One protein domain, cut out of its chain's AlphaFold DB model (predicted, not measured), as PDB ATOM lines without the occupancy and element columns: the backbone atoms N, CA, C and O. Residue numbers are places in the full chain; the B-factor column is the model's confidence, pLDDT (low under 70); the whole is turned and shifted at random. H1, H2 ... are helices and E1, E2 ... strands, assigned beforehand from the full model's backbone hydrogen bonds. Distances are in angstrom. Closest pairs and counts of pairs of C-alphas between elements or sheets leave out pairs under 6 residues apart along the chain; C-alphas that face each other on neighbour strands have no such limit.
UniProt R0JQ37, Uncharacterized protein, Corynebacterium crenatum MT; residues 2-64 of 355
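Overview. This is residues 2 to 64 of the 355 residues of an uncharacterized protein of Corynebacterium crenatum MT (UniProt R0JQ37). This is a small rounded body: two short parallel strands, E1 and E2, lie side by side, the helices H1 and H2 bridge them, and H3 lies beyond, reached from E2 by a long loop. The 63 printed residues hold three named helices and two named strands in the order E1, H1, H2, E2, H3, class mixed. The whole is compact, with a radius of gyration of the C-alphas of 10.7 A and spans of 29 by 24 by 21 A.

Arrangement. Look first at E1, residues 6 to 8, and E2, residues 32 to 37, parallel neighbours at 26 degrees; N 37 and O 7 are within hydrogen-bond range at 2.9 A. Between them come H1, residues 13 to 18, and H2, residues 22 to 31, completing a strand-helix-strand unit, parallel strands joined through helices, with a right-handed crossover. H1 and H2 only just touch, only at the corner by their link, with 3 pairs of C-alphas within 8 A; the closest are those of Ile 16 and Phe 25, 6.1 A. They run opposite ways at a shallow tilt of 11 degrees. H2 and E2 are near each other, with 6 pairs of C-alphas within 10 A. H3, residues 52 to 60, is close to H2 but not clearly touching: the closest C-alphas, of Phe 22 and Phe 54, are 7.2 A apart. H1 and H3 are apart. Every O i to N i+4 pair is within hydrogen-bond range in H1 and H3; in H2 3 of 6 are.

Along the chain. Find C-alpha 6 at (10.042, -28.754, 17.366), where E1 begins. H2 runs 15.6 A from C-alpha 22 at (10.179, -40.886, 1.708), E2 9.6 A. H3 runs 12.2 A to C-alpha 60 at (12.905, -48.361, 13.651).

Size, cuts and confidence. The C-alphas of Asp 2 and Arg 48 are the farthest apart, 32.1 A. The printed part has no cut. The link E2 to H3, 14 residues, is long. No printed residue is under 70 in pLDDT.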
ATOM      1  N   ASP A   2      22.904 -26.731  19.337       74.81
ATOM      2  CA  ASP A   2      21.835 -27.238  18.482       74.81
ATOM      3  C   ASP A   2      20.516 -26.603  18.913       74.81
ATOM      4  O   ASP A   2      20.242 -26.443  20.106       74.81
ATOM      5  N   ARG A   3      19.735 -26.145  17.931       80.50
ATOM      6  CA  ARG A   3      18.386 -25.652  18.202       80.50
ATOM      7  C   ARG A   3      17.540 -26.841  18.664       80.50
ATOM      8  O   ARG A   3      17.661 -27.905  18.060       80.50
ATOM      9  N   PRO A   4      16.682 -26.679  19.685       89.88
ATOM     10  CA  PRO A   4      15.778 -27.749  20.082       89.88
ATOM     11  C   PRO A   4      14.861 -28.120  18.909       89.88
ATOM     12  O   PRO A   4      14.380 -27.237  18.187       89.88
ATOM     13  N   LEU A   5      14.641 -29.423  18.725       94.69
ATOM     14  CA  LEU A   5      13.671 -29.942  17.762       94.69
ATOM     15  C   LEU A   5      12.267 -29.456  18.134       94.69
ATOM     16  O   LEU A   5      11.957 -29.242  19.306       94.69
ATOM     17  N   LYS A   6      11.408 -29.248  17.134       97.00
ATOM     18  CA  LYS A   6      10.042 -28.754  17.366       97.00
ATOM     19  C   LYS A   6       9.072 -29.936  17.514       97.00
ATOM     20  O   LYS A   6       9.104 -30.861  16.712       97.00
ATOM     21  N   GLU A   7       8.127 -29.829  18.440       96.25
ATOM     22  CA  GLU A   7       7.176 -30.902  18.811       96.25
ATOM     23  C   GLU A   7       5.873 -30.916  17.986       96.25
ATOM     24  O   GLU A   7       4.947 -31.677  18.251       96.25
ATOM     25  N   LYS A   8       5.748 -30.038  16.986       97.69
ATOM     26  CA  LYS A   8       4.571 -29.988  16.102       97.69
ATOM     27  C   LYS A   8       4.932 -30.432  14.699       97.69
ATOM     28  O   LYS A   8       5.990 -30.052  14.206       97.69
ATOM     29  N   LEU A   9       4.056 -31.146  14.013       97.62
ATOM     30  CA  LEU A   9       4.238 -31.440  12.592       97.62
ATOM     31  C   LEU A   9       4.104 -30.151  11.753       97.62
ATOM     32  O   LEU A   9       3.429 -29.196  12.163       97.62
ATOM     33  N   PRO A  10       4.786 -30.053  10.596       96.69
ATOM     34  CA  PRO A  10       4.647 -28.901   9.712       96.69
ATOM     35  C   PRO A  10       3.230 -28.821   9.119       96.69
ATOM     36  O   PRO A  10       2.555 -29.827   8.931       96.69
ATOM     37  N   ARG A  11       2.764 -27.610   8.780       95.12
ATOM     38  CA  ARG A  11       1.391 -27.397   8.264       95.12
ATOM     39  C   ARG A  11       1.102 -28.126   6.948       95.12
ATOM     40  O   ARG A  11      -0.057 -28.352   6.635       95.12
ATOM     41  N   ASN A  12       2.135 -28.429   6.168       95.06
ATOM     42  CA  ASN A  12       2.054 -29.152   4.904       95.06
ATOM     43  C   ASN A  12       2.422 -30.638   5.042       95.06
ATOM     44  O   ASN A  12       2.689 -31.256   4.018       95.06
ATOM     45  N   PHE A  13       2.460 -31.200   6.257       97.00
ATOM     46  CA  PHE A  13       2.847 -32.597   6.480       97.00
ATOM     47  C   PHE A  13       2.019 -33.577   5.640       97.00
ATOM     48  O   PHE A  13       2.604 -34.413   4.964       97.00
ATOM     49  N   ASP A  14       0.697 -33.397   5.576       94.94
ATOM     50  CA  ASP A  14      -0.178 -34.250   4.759       94.94
ATOM     51  C   ASP A  14       0.240 -34.248   3.281       94.94
ATOM     52  O   ASP A  14       0.319 -35.299   2.665       94.94
ATOM     53  N   LYS A  15       0.646 -33.093   2.732       95.75
ATOM     54  CA  LYS A  15       1.135 -32.996   1.346       95.75
ATOM     55  C   LYS A  15       2.479 -33.692   1.128       95.75
ATOM     56  O   LYS A  15       2.739 -34.157   0.026       95.75
ATOM     57  N   ILE A  16       3.344 -33.708   2.145       96.56
ATOM     58  CA  ILE A  16       4.631 -34.427   2.101       96.56
ATOM     59  C   ILE A  16       4.370 -35.935   2.095       96.56
ATOM     60  O   ILE A  16       5.003 -36.684   1.365       96.56
ATOM     61  N   VAL A  17       3.402 -36.379   2.892       96.50
ATOM     62  CA  VAL A  17       2.991 -37.780   2.950       96.50
ATOM     63  C   VAL A  17       2.313 -38.204   1.639       96.50
ATOM     64  O   VAL A  17       2.673 -39.230   1.069       96.50
ATOM     65  N   GLU A  18       1.394 -37.388   1.113       95.06
ATOM     66  CA  GLU A  18       0.691 -37.614  -0.159       95.06
ATOM     67  C   GLU A  18       1.626 -37.653  -1.376       95.06
ATOM     68  O   GLU A  18       1.299 -38.302  -2.369       95.06
ATOM     69  N   SER A  19       2.786 -36.983  -1.329       95.06
ATOM     70  CA  SER A  19       3.749 -37.047  -2.432       95.06
ATOM     71  C   SER A  19       4.470 -38.393  -2.522       95.06
ATOM     72  O   SER A  19       5.109 -38.653  -3.541       95.06
ATOM     73  N   GLY A  20       4.401 -39.229  -1.477       93.56
ATOM     74  CA  GLY A  20       5.110 -40.509  -1.399       93.56
ATOM     75  C   GLY A  20       6.636 -40.370  -1.365       93.56
ATOM     76  O   GLY A  20       7.351 -41.349  -1.555       93.56
ATOM     77  N   ASP A  21       7.151 -39.157  -1.143       96.31
ATOM     78  CA  ASP A  21       8.589 -38.896  -1.109       96.31
ATOM     79  C   ASP A  21       9.119 -39.210   0.291       96.31
ATOM     80  O   ASP A  21       8.987 -38.427   1.236       96.31
ATOM     81  N   PHE A  22       9.700 -40.400   0.424       96.75
ATOM     82  CA  PHE A  22      10.179 -40.886   1.708       96.75
ATOM     83  C   PHE A  22      11.359 -40.070   2.250       96.75
ATOM     84  O   PHE A  22      11.526 -39.960   3.465       96.75
ATOM     85  N   ASP A  23      12.173 -39.467   1.386       97.62
ATOM     86  CA  ASP A  23      13.289 -38.641   1.840       97.62
ATOM     87  C   ASP A  23      12.789 -37.273   2.312       97.62
ATOM     88  O   ASP A  23      13.205 -36.824   3.382       97.62
ATOM     89  N   ALA A  24      11.805 -36.683   1.624       96.81
ATOM     90  CA  ALA A  24      11.111 -35.491   2.113       96.81
ATOM     91  C   ALA A  24      10.390 -35.753   3.450       96.81
ATOM     92  O   ALA A  24      10.386 -34.898   4.337       96.81
ATOM     93  N   PHE A  25       9.815 -36.946   3.632       97.88
ATOM     94  CA  PHE A  25       9.241 -37.363   4.910       97.88
ATOM     95  C   PHE A  25      10.297 -37.422   6.023       97.88
ATOM     96  O   PHE A  25      10.094 -36.839   7.089       97.88
ATOM     97  N   LYS A  26      11.446 -38.072   5.788       97.56
ATOM     98  CA  LYS A  26      12.544 -38.141   6.772       97.56
ATOM     99  C   LYS A  26      13.105 -36.759   7.095       97.56
ATOM    100  O   LYS A  26      13.432 -36.493   8.251       97.56
ATOM    101  N   GLU A  27      13.184 -35.872   6.102       97.06
ATOM    102  CA  GLU A  27      13.673 -34.502   6.273       97.06
ATOM    103  C   GLU A  27      12.853 -33.735   7.321       97.06
ATOM    104  O   GLU A  27      13.430 -32.991   8.118       97.06
ATOM    105  N   VAL A  28      11.540 -33.988   7.426       97.25
ATOM    106  CA  VAL A  28      10.690 -33.400   8.480       97.25
ATOM    107  C   VAL A  28      11.269 -33.658   9.873       97.25
ATOM    108  O   VAL A  28      11.329 -32.741  10.695       97.25
ATOM    109  N   PHE A  29      11.740 -34.877  10.135       96.88
ATOM    110  CA  PHE A  29      12.236 -35.309  11.445       96.88
ATOM    111  C   PHE A  29      13.705 -34.942  11.705       96.88
ATOM    112  O   PHE A  29      14.260 -35.304  12.737       96.88
ATOM    113  N   THR A  30      14.329 -34.158  10.819       95.69
ATOM    114  CA  THR A  30      15.609 -33.486  11.115       95.69
ATOM    115  C   THR A  30      15.410 -32.201  11.925       95.69
ATOM    116  O   THR A  30      16.292 -31.799  12.680       95.69
ATOM    117  N   GLU A  31      14.236 -31.565  11.811       95.50
ATOM    118  CA  GLU A  31      13.866 -30.367  12.577       95.50
ATOM    119  C   GLU A  31      12.795 -30.628  13.649       95.50
ATOM    120  O   GLU A  31      12.489 -29.735  14.453       95.50
ATOM    121  N   ARG A  32      12.171 -31.809  13.626       97.06
ATOM    122  CA  ARG A  32      11.054 -32.202  14.494       97.06
ATOM    123  C   ARG A  32      11.394 -33.446  15.294       97.06
ATOM    124  O   ARG A  32      12.151 -34.289  14.831       97.06
ATOM    125  N   THR A  33      10.808 -33.566  16.476       97.62
ATOM    126  CA  THR A  33      10.855 -34.818  17.236       97.62
ATOM    127  C   THR A  33      10.018 -35.893  16.525       97.62
ATOM    128  O   THR A  33       9.066 -35.568  15.814       97.62
ATOM    129  N   LEU A  34      10.363 -37.178  16.688       97.19
ATOM    130  CA  LEU A  34       9.592 -38.286  16.092       97.19
ATOM    131  C   LEU A  34       8.147 -38.334  16.610       97.19
ATOM    132  O   LEU A  34       7.239 -38.730  15.885       97.19
ATOM    133  N   ASP A  35       7.927 -37.891  17.846       97.56
ATOM    134  CA  ASP A  35       6.617 -37.787  18.490       97.56
ATOM    135  C   ASP A  35       5.890 -36.467  18.179       97.56
ATOM    136  O   ASP A  35       4.881 -36.157  18.812       97.56
ATOM    137  N   ALA A  36       6.369 -35.687  17.202       97.94
ATOM    138  CA  ALA A  36       5.730 -34.437  16.836       97.94
ATOM    139  C   ALA A  36       4.255 -34.652  16.457       97.94
ATOM    140  O   ALA A  36       3.908 -35.552  15.686       97.94
ATOM    141  N   LYS A  37       3.386 -33.784  16.982       97.75
ATOM    142  CA  LYS A  37       1.927 -33.909  16.874       97.75
ATOM    143  C   LYS A  37       1.340 -32.972  15.824       97.75
ATOM    144  O   LYS A  37       1.820 -31.850  15.617       97.75
ATOM    145  N   ASN A  38       0.284 -33.411  15.145       96.12
ATOM    146  CA  ASN A  38      -0.535 -32.541  14.306       96.12
ATOM    147  C   ASN A  38      -1.469 -31.666  15.175       96.12
ATOM    148  O   ASN A  38      -1.368 -31.625  16.398       96.12
ATOM    149  N   ARG A  39      -2.386 -30.921  14.544       94.19
ATOM    150  CA  ARG A  39      -3.344 -30.048  15.256       94.19
ATOM    151  C   ARG A  39      -4.409 -30.794  16.078       94.19
ATOM    152  O   ARG A  39      -5.146 -30.135  16.794       94.19
ATOM    153  N   HIS A  40      -4.520 -32.106  15.895       91.81
ATOM    154  CA  HIS A  40      -5.447 -33.003  16.585       91.81
ATOM    155  C   HIS A  40      -4.712 -33.846  17.641       91.81
ATOM    156  O   HIS A  40      -5.171 -34.924  17.984       91.81
ATOM    157  N   GLY A  41      -3.502 -33.444  18.050       95.69
ATOM    158  CA  GLY A  41      -2.727 -34.177  19.051       95.69
ATOM    159  C   GLY A  41      -2.125 -35.506  18.582       95.69
ATOM    160  O   GLY A  41      -1.458 -36.177  19.366       95.69
ATOM    161  N   ASN A  42      -2.308 -35.886  17.316       96.88
ATOM    162  CA  ASN A  42      -1.865 -37.167  16.771       96.88
ATOM    163  C   ASN A  42      -0.422 -37.102  16.259       96.88
ATOM    164  O   ASN A  42      -0.074 -36.195  15.499       96.88
ATOM    165  N   THR A  43       0.400 -38.092  16.620       97.75
ATOM    166  CA  THR A  43       1.691 -38.333  15.951       97.75
ATOM    167  C   THR A  43       1.464 -38.970  14.579       97.75
ATOM    168  O   THR A  43       0.388 -39.505  14.303       97.75
ATOM    169  N   ALA A  44       2.484 -38.986  13.722       96.81
ATOM    170  CA  ALA A  44       2.382 -39.632  12.411       96.81
ATOM    171  C   ALA A  44       2.053 -41.142  12.488       96.81
ATOM    172  O   ALA A  44       1.454 -41.681  11.559       96.81
ATOM    173  N   LEU A  45       2.354 -41.809  13.611       96.94
ATOM    174  CA  LEU A  45       2.011 -43.216  13.834       96.94
ATOM    175  C   LEU A  45       0.491 -43.440  13.995       96.94
ATOM    176  O   LEU A  45      -0.031 -44.452  13.530       96.94
ATOM    177  N   HIS A  46      -0.232 -42.458  14.548       96.62
ATOM    178  CA  HIS A  46      -1.697 -42.475  14.665       96.62
ATOM    179  C   HIS A  46      -2.399 -42.164  13.336       96.62
ATOM    180  O   HIS A  46      -3.525 -42.581  13.096       96.62
ATOM    181  N   MET A  47      -1.763 -41.390  12.458       94.56
ATOM    182  CA  MET A  47      -2.433 -40.821  11.291       94.56
ATOM    183  C   MET A  47      -2.739 -41.878  10.222       94.56
ATOM    184  O   MET A  47      -1.842 -42.560   9.722       94.56
ATOM    185  N   ARG A  48      -4.003 -41.952   9.785       90.94
ATOM    186  CA  ARG A  48      -4.441 -42.851   8.705       90.94
ATOM    187  C   ARG A  48      -3.668 -42.652   7.402       90.94
ATOM    188  O   ARG A  48      -3.225 -43.625   6.809       90.94
ATOM    189  N   GLY A  49      -3.492 -41.400   6.979       90.75
ATOM    190  CA  GLY A  49      -2.888 -41.060   5.687       90.75
ATOM    191  C   GLY A  49      -1.393 -41.363   5.567       90.75
ATOM    192  O   GLY A  49      -0.863 -41.273   4.469       90.75
ATOM    193  N   VAL A  50      -0.712 -41.715   6.663       95.00
ATOM    194  CA  VAL A  50       0.722 -42.030   6.652       95.00
ATOM    195  C   VAL A  50       0.931 -43.495   6.233       95.00
ATOM    196  O   VAL A  50       0.418 -44.383   6.927       95.00
ATOM    197  N   PRO A  51       1.679 -43.767   5.139       94.12
ATOM    198  CA  PRO A  51       1.984 -45.120   4.681       94.12
ATOM    199  C   PRO A  51       2.621 -45.988   5.767       94.12
ATOM    200  O   PRO A  51       3.391 -45.503   6.600       94.12
ATOM    201  N   GLU A  52       2.338 -47.291   5.736       93.62
ATOM    202  CA  GLU A  52       2.882 -48.247   6.709       93.62
ATOM    203  C   GLU A  52       4.419 -48.247   6.719       93.62
ATOM    204  O   GLU A  52       5.021 -48.258   7.786       93.62
ATOM    205  N   GLU A  53       5.067 -48.122   5.557       95.31
ATOM    206  CA  GLU A  53       6.531 -48.026   5.452       95.31
ATOM    207  C   GLU A  53       7.123 -46.832   6.219       95.31
ATOM    208  O   GLU A  53       8.175 -46.953   6.851       95.31
ATOM    209  N   PHE A  54       6.427 -45.693   6.234       97.00
ATOM    210  CA  PHE A  54       6.869 -44.499   6.954       97.00
ATOM    211  C   PHE A  54       6.703 -44.703   8.462       97.00
ATOM    212  O   PHE A  54       7.594 -44.355   9.238       97.00
ATOM    213  N   LYS A  55       5.600 -45.338   8.878       96.69
ATOM    214  CA  LYS A  55       5.336 -45.722  10.274       96.69
ATOM    215  C   LYS A  55       6.378 -46.717  10.793       96.69
ATOM    216  O   LYS A  55       6.948 -46.500  11.858       96.69
ATOM    217  N   ILE A  56       6.670 -47.762  10.017       96.38
ATOM    218  CA  ILE A  56       7.711 -48.766  10.285       96.38
ATOM    219  C   ILE A  56       9.064 -48.086  10.493       96.38
ATOM    220  O   ILE A  56       9.739 -48.374  11.477       96.38
ATOM    221  N   TRP A  57       9.437 -47.144   9.623       97.50
ATOM    222  CA  TRP A  57      10.689 -46.410   9.784       97.50
ATOM    223  C   TRP A  57      10.736 -45.597  11.074       97.50
ATOM    224  O   TRP A  57      11.757 -45.621  11.754       97.50
ATOM    225  N   MET A  58       9.651 -44.914  11.449       97.44
ATOM    226  CA  MET A  58       9.614 -44.158  12.708       97.44
ATOM    227  C   MET A  58       9.821 -45.071  13.921       97.44
ATOM    228  O   MET A  58      10.573 -44.716  14.827       97.44
ATOM    229  N   LEU A  59       9.209 -46.258  13.911       97.94
ATOM    230  CA  LEU A  59       9.424 -47.280  14.938       97.94
ATOM    231  C   LEU A  59      10.879 -47.778  14.943       97.94
ATOM    232  O   LEU A  59      11.474 -47.925  16.005       97.94
ATOM    233  N   ASP A  60      11.490 -47.974  13.770       97.69
ATOM    234  CA  ASP A  60      12.905 -48.361  13.651       97.69
ATOM    235  C   ASP A  60      13.866 -47.258  14.133       97.69
ATOM    236  O   ASP A  60      14.974 -47.554  14.578       97.69
ATOM    237  N   GLN A  61      13.451 -45.986  14.072       97.31
ATOM    238  CA  GLN A  61      14.177 -44.861  14.676       97.31
ATOM    239  C   GLN A  61      13.960 -44.740  16.195       97.31
ATOM    240  O   GLN A  61      14.543 -43.857  16.825       97.31
ATOM    241  N   GLY A  62      13.154 -45.620  16.796       96.81
ATOM    242  CA  GLY A  62      12.919 -45.664  18.236       96.81
ATOM    243  C   GLY A  62      11.741 -44.820  18.718       96.81
ATOM    244  O   GLY A  62      11.684 -44.513  19.908       96.81
ATOM    245  N   LEU A  63      10.807 -44.434  17.838       97.94
ATOM    246  CA  LEU A  63       9.513 -43.939  18.304       97.94
ATOM    247  C   LEU A  63       8.807 -45.053  19.085       97.94
ATOM    248  O   LEU A  63       8.695 -46.176  18.596       97.94
ATOM    249  N   ASP A  64       8.323 -44.717  20.276       98.38
ATOM    250  CA  ASP A  64       7.528 -45.626  21.094       98.38
ATOM    251  C   ASP A  64       6.256 -46.055  20.343       98.38
ATOM    252  O   ASP A  64       5.509 -45.216  19.830       98.38
TER     253      ASP A  64